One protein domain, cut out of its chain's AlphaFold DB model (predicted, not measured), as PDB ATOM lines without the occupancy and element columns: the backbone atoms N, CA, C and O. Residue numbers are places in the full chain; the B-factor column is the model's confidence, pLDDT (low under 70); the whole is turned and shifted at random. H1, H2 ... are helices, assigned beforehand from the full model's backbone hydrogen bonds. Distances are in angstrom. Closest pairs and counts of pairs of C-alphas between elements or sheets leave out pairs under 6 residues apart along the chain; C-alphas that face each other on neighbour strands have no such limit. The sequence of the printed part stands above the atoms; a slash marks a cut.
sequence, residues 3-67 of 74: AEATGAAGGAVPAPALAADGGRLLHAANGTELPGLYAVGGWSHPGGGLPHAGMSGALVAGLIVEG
ATOM      1  N   ALA A   3      19.103 -24.640  80.818       96.56
ATOM      2  CA  ALA A   3      17.948 -24.503  81.702       96.56
ATOM      3  C   ALA A   3      17.555 -23.026  81.863       96.56
ATOM      4  O   ALA A   3      16.400 -22.660  81.673       96.56
ATOM      5  N   GLU A   4      18.545 -22.171  82.114       97.25
ATOM      6  CA  GLU A   4      18.396 -20.715  82.177       97.25
ATOM      7  C   GLU A   4      17.872 -20.117  80.860       97.25
ATOM      8  O   GLU A   4      16.944 -19.314  80.873       97.25
ATOM      9  N   ALA A   5      18.427 -20.528  79.715       97.19
ATOM     10  CA  ALA A   5      18.074 -19.959  78.415       97.19
ATOM     11  C   ALA A   5      16.668 -20.342  77.926       97.19
ATOM     12  O   ALA A   5      16.081 -19.623  77.122       97.19
ATOM     13  N   THR A   6      16.144 -21.489  78.361       92.62
ATOM     14  CA  THR A   6      14.894 -22.058  77.825       92.62
ATOM     15  C   THR A   6      13.769 -22.150  78.850       92.62
ATOM     16  O   THR A   6      12.622 -22.379  78.474       92.62
ATOM     17  N   GLY A   7      14.082 -22.026  80.141       93.38
ATOM     18  CA  GLY A   7      13.155 -22.348  81.225       93.38
ATOM     19  C   GLY A   7      12.873 -23.849  81.374       93.38
ATOM     20  O   GLY A   7      12.066 -24.231  82.220       93.38
ATOM     21  N   ALA A   8      13.512 -24.723  80.585       92.69
ATOM     22  CA  ALA A   8      13.342 -26.164  80.719       92.69
ATOM     23  C   ALA A   8      14.071 -26.667  81.971       92.69
ATOM     24  O   ALA A   8      15.282 -26.487  82.112       92.69
ATOM     25  N   ALA A   9      13.347 -27.333  82.874       92.75
ATOM     26  CA  ALA A   9      13.927 -27.886  84.095       92.75
ATOM     27  C   ALA A   9      15.111 -28.814  83.763       92.75
ATOM     28  O   ALA A   9      14.978 -29.758  82.983       92.75
ATOM     29  N   GLY A  10      16.289 -28.507  84.314       95.69
ATOM     30  CA  GLY A  10      17.528 -29.246  84.043       95.69
ATOM     31  C   GLY A  10      18.028 -29.175  82.593       95.69
ATOM     32  O   GLY A  10      18.873 -29.978  82.213       95.69
ATOM     33  N   GLY A  11      17.494 -28.266  81.767       95.31
ATOM     34  CA  GLY A  11      17.797 -28.185  80.336       95.31
ATOM     35  C   GLY A  11      17.257 -29.375  79.537       95.31
ATOM     36  O   GLY A  11      17.776 -29.681  78.463       95.31
ATOM     37  N   ALA A  12      16.255 -30.078  80.075       93.81
ATOM     38  CA  ALA A  12      15.740 -31.309  79.497       93.81
ATOM     39  C   ALA A  12      14.979 -31.072  78.187       93.81
ATOM     40  O   ALA A  12      14.174 -30.146  78.058       93.81
ATOM     41  N   VAL A  13      15.179 -31.984  77.237       92.25
ATOM     42  CA  VAL A  13      14.394 -32.059  76.004       92.25
ATOM     43  C   VAL A  13      13.344 -33.158  76.182       92.25
ATOM     44  O   VAL A  13      13.725 -34.302  76.439       92.25
ATOM     45  N   PRO A  14      12.040 -32.849  76.067       91.44
ATOM     46  CA  PRO A  14      11.003 -33.860  76.205       91.44
ATOM     47  C   PRO A  14      11.146 -34.925  75.120       91.44
ATOM     48  O   PRO A  14      11.332 -34.615  73.939       91.44
ATOM     49  N   ALA A  15      11.040 -36.185  75.531       91.88
ATOM     50  CA  ALA A  15      11.015 -37.318  74.620       91.88
ATOM     51  C   ALA A  15       9.644 -37.426  73.925       91.88
ATOM     52  O   ALA A  15       8.639 -36.960  74.471       91.88
ATOM     53  N   PRO A  16       9.565 -38.050  72.736       88.94
ATOM     54  CA  PRO A  16       8.283 -38.397  72.134       88.94
ATOM     55  C   PRO A  16       7.422 -39.212  73.106       88.94
ATOM     56  O   PRO A  16       7.926 -40.119  73.771       88.94
ATOM     57  N   ALA A  17       6.126 -38.911  73.172       90.75
ATOM     58  CA  ALA A  17       5.194 -39.698  73.965       90.75
ATOM     59  C   ALA A  17       4.687 -40.896  73.158       90.75
ATOM     60  O   ALA A  17       4.415 -40.792  71.963       90.75
ATOM     61  N   LEU A  18       4.545 -42.038  73.827       89.06
ATOM     62  CA  LEU A  18       4.006 -43.266  73.252       89.06
ATOM     63  C   LEU A  18       2.819 -43.722  74.099       89.06
ATOM     64  O   LEU A  18       2.864 -43.642  75.325       89.06
ATOM     65  N   ALA A  19       1.779 -44.255  73.455       90.00
ATOM     66  CA  ALA A  19       0.557 -44.735  74.111       90.00
ATOM     67  C   ALA A  19       0.738 -46.081  74.849       90.00
ATOM     68  O   ALA A  19      -0.171 -46.909  74.900       90.00
ATOM     69  N   ALA A  20       1.927 -46.328  75.400       88.31
ATOM     70  CA  ALA A  20       2.188 -47.492  76.231       88.31
ATOM     71  C   ALA A  20       1.373 -47.422  77.533       88.31
ATOM     72  O   ALA A  20       0.917 -46.352  77.944       88.31
ATOM     73  N   ASP A  21       1.190 -48.582  78.166       92.88
ATOM     74  CA  ASP A  21       0.438 -48.717  79.418       92.88
ATOM     75  C   ASP A  21      -0.969 -48.093  79.349       92.88
ATOM     76  O   ASP A  21      -1.357 -47.250  80.156       92.88
ATOM     77  N   GLY A  22      -1.705 -48.431  78.285       91.69
ATOM     78  CA  GLY A  22      -3.059 -47.921  78.054       91.69
ATOM     79  C   GLY A  22      -3.139 -46.403  77.859       91.69
ATOM     80  O   GLY A  22      -4.199 -45.824  78.074       91.69
ATOM     81  N   GLY A  23      -2.035 -45.744  77.490       90.31
ATOM     82  CA  GLY A  23      -1.971 -44.290  77.329       90.31
ATOM     83  C   GLY A  23      -1.622 -43.526  78.608       90.31
ATOM     84  O   GLY A  23      -1.560 -42.299  78.573       90.31
ATOM     85  N   ARG A  24      -1.327 -44.210  79.721       90.19
ATOM     86  CA  ARG A  24      -0.955 -43.558  80.992       90.19
ATOM     87  C   ARG A  24       0.343 -42.745  80.904       90.19
ATOM     88  O   ARG A  24       0.577 -41.880  81.741       90.19
ATOM     89  N   LEU A  25       1.184 -43.023  79.906       89.75
ATOM     90  CA  LEU A  25       2.434 -42.296  79.653       89.75
ATOM     91  C   LEU A  25       2.278 -41.115  78.677       89.75
ATOM     92  O   LEU A  25       3.275 -40.488  78.320       89.75
ATOM     93  N   LEU A  26       1.060 -40.814  78.216       92.75
ATOM     94  CA  LEU A  26       0.806 -39.650  77.369       92.75
ATOM     95  C   LEU A  26       0.833 -38.356  78.193       92.75
ATOM     96  O   LEU A  26       0.430 -38.327  79.354       92.75
ATOM     97  N   HIS A  27       1.281 -37.264  77.569       92.88
ATOM     98  CA  HIS A  27       1.161 -35.934  78.163       92.88
ATOM     99  C   HIS A  27      -0.304 -35.504  78.278       92.88
ATOM    100  O   HIS A  27      -1.157 -35.934  77.499       92.88
ATOM    101  N   ALA A  28      -0.569 -34.611  79.237       91.19
ATOM    102  CA  ALA A  28      -1.878 -34.001  79.425       91.19
ATOM    103  C   ALA A  28      -2.368 -33.295  78.147       91.19
ATOM    104  O   ALA A  28      -1.571 -32.833  77.321       91.19
ATOM    105  N   ALA A  29      -3.693 -33.208  78.012       92.69
ATOM    106  CA  ALA A  29      -4.348 -32.507  76.917       92.69
ATOM    107  C   ALA A  29      -3.917 -31.033  76.848       92.69
ATOM    108  O   ALA A  29      -3.503 -30.438  77.841       92.69
ATOM    109  N   ASN A  30      -4.050 -30.426  75.667       96.06
ATOM    110  CA  ASN A  30      -3.708 -29.017  75.480       96.06
ATOM    111  C   ASN A  30      -4.679 -28.058  76.189       96.06
ATOM    112  O   ASN A  30      -4.328 -26.905  76.406       96.06
ATOM    113  N   GLY A  31      -5.887 -28.508  76.539       95.44
ATOM    114  CA  GLY A  31      -6.830 -27.749  77.361       95.44
ATOM    115  C   GLY A  31      -6.546 -27.919  78.852       95.44
ATOM    116  O   GLY A  31      -6.177 -29.004  79.300       95.44
ATOM    117  N   THR A  32      -6.749 -26.854  79.621       94.75
ATOM    118  CA  THR A  32      -6.666 -26.892  81.087       94.75
ATOM    119  C   THR A  32      -8.054 -26.765  81.712       94.75
ATOM    120  O   THR A  32      -9.033 -26.470  81.028       94.75
ATOM    121  N   GLU A  33      -8.148 -26.963  83.026       94.31
ATOM    122  CA  GLU A  33      -9.390 -26.710  83.768       94.31
ATOM    123  C   GLU A  33      -9.772 -25.221  83.788       94.31
ATOM    124  O   GLU A  33     -10.935 -24.889  84.014       94.31
ATOM    125  N   LEU A  34      -8.814 -24.317  83.539       96.38
ATOM    126  CA  LEU A  34      -9.071 -22.886  83.455       96.38
ATOM    127  C   LEU A  34      -9.519 -22.517  82.029       96.38
ATOM    128  O   LEU A  34      -8.735 -22.661  81.085       96.38
ATOM    129  N   PRO A  35     -10.746 -21.990  81.843       93.19
ATOM    130  CA  PRO A  35     -11.237 -21.636  80.517       93.19
ATOM    131  C   PRO A  35     -10.333 -20.616  79.819       93.19
ATOM    132  O   PRO A  35      -9.980 -19.584  80.388       93.19
ATOM    133  N   GLY A  36      -9.974 -20.901  78.567       93.69
ATOM    134  CA  GLY A  36      -9.121 -20.034  77.748       93.69
ATOM    135  C   GLY A  36      -7.617 -20.174  78.004       93.69
ATOM    136  O   GLY A  36      -6.839 -19.548  77.286       93.69
ATOM    137  N   LEU A  37      -7.193 -21.001  78.966       96.62
ATOM    138  CA  LEU A  37      -5.786 -21.345  79.163       96.62
ATOM    139  C   LEU A  37      -5.459 -22.684  78.491       96.62
ATOM    140  O   LEU A  37      -6.087 -23.707  78.778       96.62
ATOM    141  N   TYR A  38      -4.424 -22.665  77.649       97.38
ATOM    142  CA  TYR A  38      -3.956 -23.816  76.881       97.38
ATOM    143  C   TYR A  38      -2.460 -24.074  77.087       97.38
ATOM    144  O   TYR A  38      -1.678 -23.140  77.266       97.38
ATOM    145  N   ALA A  39      -2.064 -25.342  77.009       96.69
ATOM    146  CA  ALA A  39      -0.679 -25.789  77.069       96.69
ATOM    147  C   ALA A  39      -0.192 -26.240  75.681       96.69
ATOM    148  O   ALA A  39      -0.864 -27.009  74.988       96.69
ATOM    149  N   VAL A  40       0.985 -25.762  75.275       96.81
ATOM    150  CA  VAL A  40       1.647 -26.104  74.004       96.81
ATOM    151  C   VAL A  40       3.117 -26.456  74.236       96.81
ATOM    152  O   VAL A  40       3.669 -26.236  75.314       96.81
ATOM    153  N   GLY A  41       3.768 -26.994  73.211       94.56
ATOM    154  CA  GLY A  41       5.169 -27.393  73.234       94.56
ATOM    155  C   GLY A  41       5.374 -28.846  73.657       94.56
ATOM    156  O   GLY A  41       4.427 -29.588  73.902       94.56
ATOM    157  N   GLY A  42       6.639 -29.259  73.743       93.69
ATOM    158  CA  GLY A  42       6.999 -30.676  73.859       93.69
ATOM    159  C   GLY A  42       6.613 -31.373  75.171       93.69
ATOM    160  O   GLY A  42       6.671 -32.592  75.239       93.69
ATOM    161  N   TRP A  43       6.221 -30.624  76.204       92.81
ATOM    162  CA  TRP A  43       5.716 -31.168  77.476       92.81
ATOM    163  C   TRP A  43       4.182 -31.272  77.526       92.81
ATOM    164  O   TRP A  43       3.624 -31.684  78.542       92.81
ATOM    165  N   SER A  44       3.510 -30.897  76.437       95.25
ATOM    166  CA  SER A  44       2.062 -31.019  76.246       95.25
ATOM    167  C   SER A  44       1.769 -32.111  75.222       95.25
ATOM    168  O   SER A  44       2.656 -32.504  74.465       95.25
ATOM    169  N   HIS A  45       0.524 -32.588  75.146       94.94
ATOM    170  CA  HIS A  45       0.093 -33.416  74.018       94.94
ATOM    171  C   HIS A  45       0.431 -32.724  72.670       94.94
ATOM    172  O   HIS A  45       0.230 -31.509  72.554       94.94
ATOM    173  N   PRO A  46       0.958 -33.437  71.654       94.62
ATOM    174  CA  PRO A  46       1.188 -34.888  71.581       94.62
ATOM    175  C   PRO A  46       2.540 -35.384  72.129       94.62
ATOM    176  O   PRO A  46       2.796 -36.585  72.116       94.62
ATOM    177  N   GLY A  47       3.390 -34.507  72.659       94.88
ATOM    178  CA  GLY A  47       4.622 -34.856  73.371       94.88
ATOM    179  C   GLY A  47       5.879 -34.253  72.758       94.88
ATOM    180  O   GLY A  47       5.826 -33.273  72.017       94.88
ATOM    181  N   GLY A  48       7.033 -34.826  73.089       94.88
ATOM    182  CA  GLY A  48       8.326 -34.263  72.715       94.88
ATOM    183  C   GLY A  48       8.685 -34.363  71.232       94.88
ATOM    184  O   GLY A  48       8.127 -35.165  70.480       94.88
ATOM    185  N   GLY A  49       9.676 -33.557  70.835       93.25
ATOM    186  CA  GLY A  49      10.172 -33.424  69.461       93.25
ATOM    187  C   GLY A  49       9.612 -32.205  68.715       93.25
ATOM    188  O   GLY A  49       8.494 -31.758  68.962       93.25
ATOM    189  N   LEU A  50      10.395 -31.664  67.771       92.56
ATOM    190  CA  LEU A  50      10.009 -30.484  66.978       92.56
ATOM    191  C   LEU A  50       8.669 -30.646  66.231       92.56
ATOM    192  O   LEU A  50       7.873 -29.707  66.273       92.56
ATOM    193  N   PRO A  51       8.362 -31.801  65.599       93.69
ATOM    194  CA  PRO A  51       7.082 -31.973  64.911       93.69
ATOM    195  C   PRO A  51       5.887 -31.863  65.860       93.69
ATOM    196  O   PRO A  51       4.913 -31.178  65.560       93.69
ATOM    197  N   HIS A  52       5.975 -32.492  67.032       94.88
ATOM    198  CA  HIS A  52       4.910 -32.471  68.029       94.88
ATOM    199  C   HIS A  52       4.762 -31.106  68.701       94.88
ATOM    200  O   HIS A  52       3.639 -30.669  68.939       94.88
ATOM    201  N   ALA A  53       5.865 -30.388  68.927       93.94
ATOM    202  CA  ALA A  53       5.803 -29.007  69.393       93.94
ATOM    203  C   ALA A  53       5.019 -28.125  68.404       93.94
ATOM    204  O   ALA A  53       4.098 -27.421  68.818       93.94
ATOM    205  N   GLY A  54       5.303 -28.225  67.100       94.69
ATOM    206  CA  GLY A  54       4.531 -27.527  66.067       94.69
ATOM    207  C   GLY A  54       3.063 -27.964  66.025       94.69
ATOM    208  O   GLY A  54       2.166 -27.122  66.001       94.69
ATOM    209  N   MET A  55       2.809 -29.273  66.099       96.00
ATOM    210  CA  MET A  55       1.458 -29.837  66.096       96.00
ATOM    211  C   MET A  55       0.626 -29.345  67.283       96.00
ATOM    212  O   MET A  55      -0.514 -28.947  67.086       96.00
ATOM    213  N   SER A  56       1.194 -29.283  68.492       96.81
ATOM    214  CA  SER A  56       0.495 -28.757  69.673       96.81
ATOM    215  C   SER A  56       0.024 -27.309  69.479       96.81
ATOM    216  O   SER A  56      -1.091 -26.965  69.865       96.81
ATOM    217  N   GLY A  57       0.832 -26.475  68.811       96.56
ATOM    218  CA  GLY A  57       0.455 -25.107  68.461       96.56
ATOM    219  C   GLY A  57      -0.693 -25.065  67.453       96.56
ATOM    220  O   GLY A  57      -1.634 -24.300  67.639       96.56
ATOM    221  N   ALA A  58      -0.656 -25.923  66.430       96.50
ATOM    222  CA  ALA A  58      -1.739 -26.040  65.455       96.50
ATOM    223  C   ALA A  58      -3.048 -26.530  66.099       96.50
ATOM    224  O   ALA A  58      -4.110 -25.977  65.820       96.50
ATOM    225  N   LEU A  59      -2.971 -27.512  67.004       96.12
ATOM    226  CA  LEU A  59      -4.131 -28.017  67.737       96.12
ATOM    227  C   LEU A  59      -4.775 -26.922  68.592       96.12
ATOM    228  O   LEU A  59      -5.982 -26.713  68.522       96.12
ATOM    229  N   VAL A  60      -3.971 -26.188  69.367       97.69
ATOM    230  CA  VAL A  60      -4.474 -25.086  70.199       97.69
ATOM    231  C   VAL A  60      -5.020 -23.942  69.355       97.69
ATOM    232  O   VAL A  60      -6.053 -23.383  69.710       97.69
ATOM    233  N   ALA A  61      -4.392 -23.615  68.226       97.31
ATOM    234  CA  ALA A  61      -4.942 -22.630  67.301       97.31
ATOM    235  C   ALA A  61      -6.339 -23.044  66.802       97.31
ATOM    236  O   ALA A  61      -7.253 -22.221  66.829       97.31
ATOM    237  N   GLY A  62      -6.531 -24.318  66.444       96.38
ATOM    238  CA  GLY A  62      -7.843 -24.872  66.097       96.38
ATOM    239  C   GLY A  62      -8.850 -24.771  67.245       96.38
ATOM    240  O   GLY A  62      -9.946 -24.257  67.054       96.38
ATOM    241  N   LEU A  63      -8.464 -25.146  68.470       95.62
ATOM    242  CA  LEU A  63      -9.324 -25.010  69.658       95.62
ATOM    243  C   LEU A  63      -9.727 -23.555  69.943       95.62
ATOM    244  O   LEU A  63     -10.851 -23.305  70.374       95.62
ATOM    245  N   ILE A  64      -8.831 -22.594  69.708       96.62
ATOM    246  CA  ILE A  64      -9.111 -21.165  69.901       96.62
ATOM    247  C   ILE A  64     -10.086 -20.645  68.838       96.62
ATOM    248  O   ILE A  64     -10.979 -19.865  69.165       96.62
ATOM    249  N   VAL A  65      -9.904 -21.040  67.577       96.88
ATOM    250  CA  VAL A  65     -10.660 -20.485  66.443       96.88
ATOM    251  C   VAL A  65     -11.996 -21.199  66.234       96.88
ATOM    252  O   VAL A  65     -13.010 -20.550  65.988       96.88
ATOM    253  N   GLU A  66     -12.006 -22.526  66.338       95.00
ATOM    254  CA  GLU A  66     -13.145 -23.396  66.013       95.00
ATOM    255  C   GLU A  66     -13.836 -23.961  67.267       95.00
ATOM    256  O   GLU A  66     -14.943 -24.497  67.195       95.00
ATOM    257  N   GLY A  67     -13.214 -23.807  68.438       93.50
ATOM    258  CA  GLY A  67     -13.760 -24.254  69.714       93.50
ATOM    259  C   GLY A  67     -13.519 -25.743  70.012       93.50
ATOM    260  O   GLY A  67     -12.775 -26.428  69.307       93.50
TER     261      GLY A  67
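This is residues 3 to 67 of the 74 residues of the protein "NAD(P)/FAD-dependent oxidoreductase" of Streptomyces sp. SID5785 (UniProt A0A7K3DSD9). There is little regular structure here: one long helix, H2, lies beside a long looping stretch, residues 7 to 49, which begins at the short helix H1, turns near residue 21 and folds back towards H2. The printed part has 65 residues, with two named helices, H1 then H2, and no named strand; the class is all helix, though the named elements hold only 21 residues. It is only just compact, close to loose, with a radius of gyration of the C-alphas of 12.5 A and spans of 34 by 33 by 23 A.

Start at H1, residues 3 to 6, too short for any O i to N i+4 pair; its one O i to N i+3 pair is not within hydrogen-bond range. It is apart from H2, residues 50 to 66, in which every O i to N i+4 pair is within range.

Find C-alpha 3 at (17.948, -24.503, 81.702); from there H1 runs 5.5 A to C-alpha 6. H2 runs 24.2 A from C-alpha 50 at (10.009, -30.484, 66.978) to C-alpha 66 at (-13.145, -23.396, 66.013).

The C-alphas of Gly 10 and Glu 66 are farthest apart, 36.1 A. The link from H1 to H2, 43 residues, is long. The printed part has no cut, and no printed residue is under 70 in pLDDT.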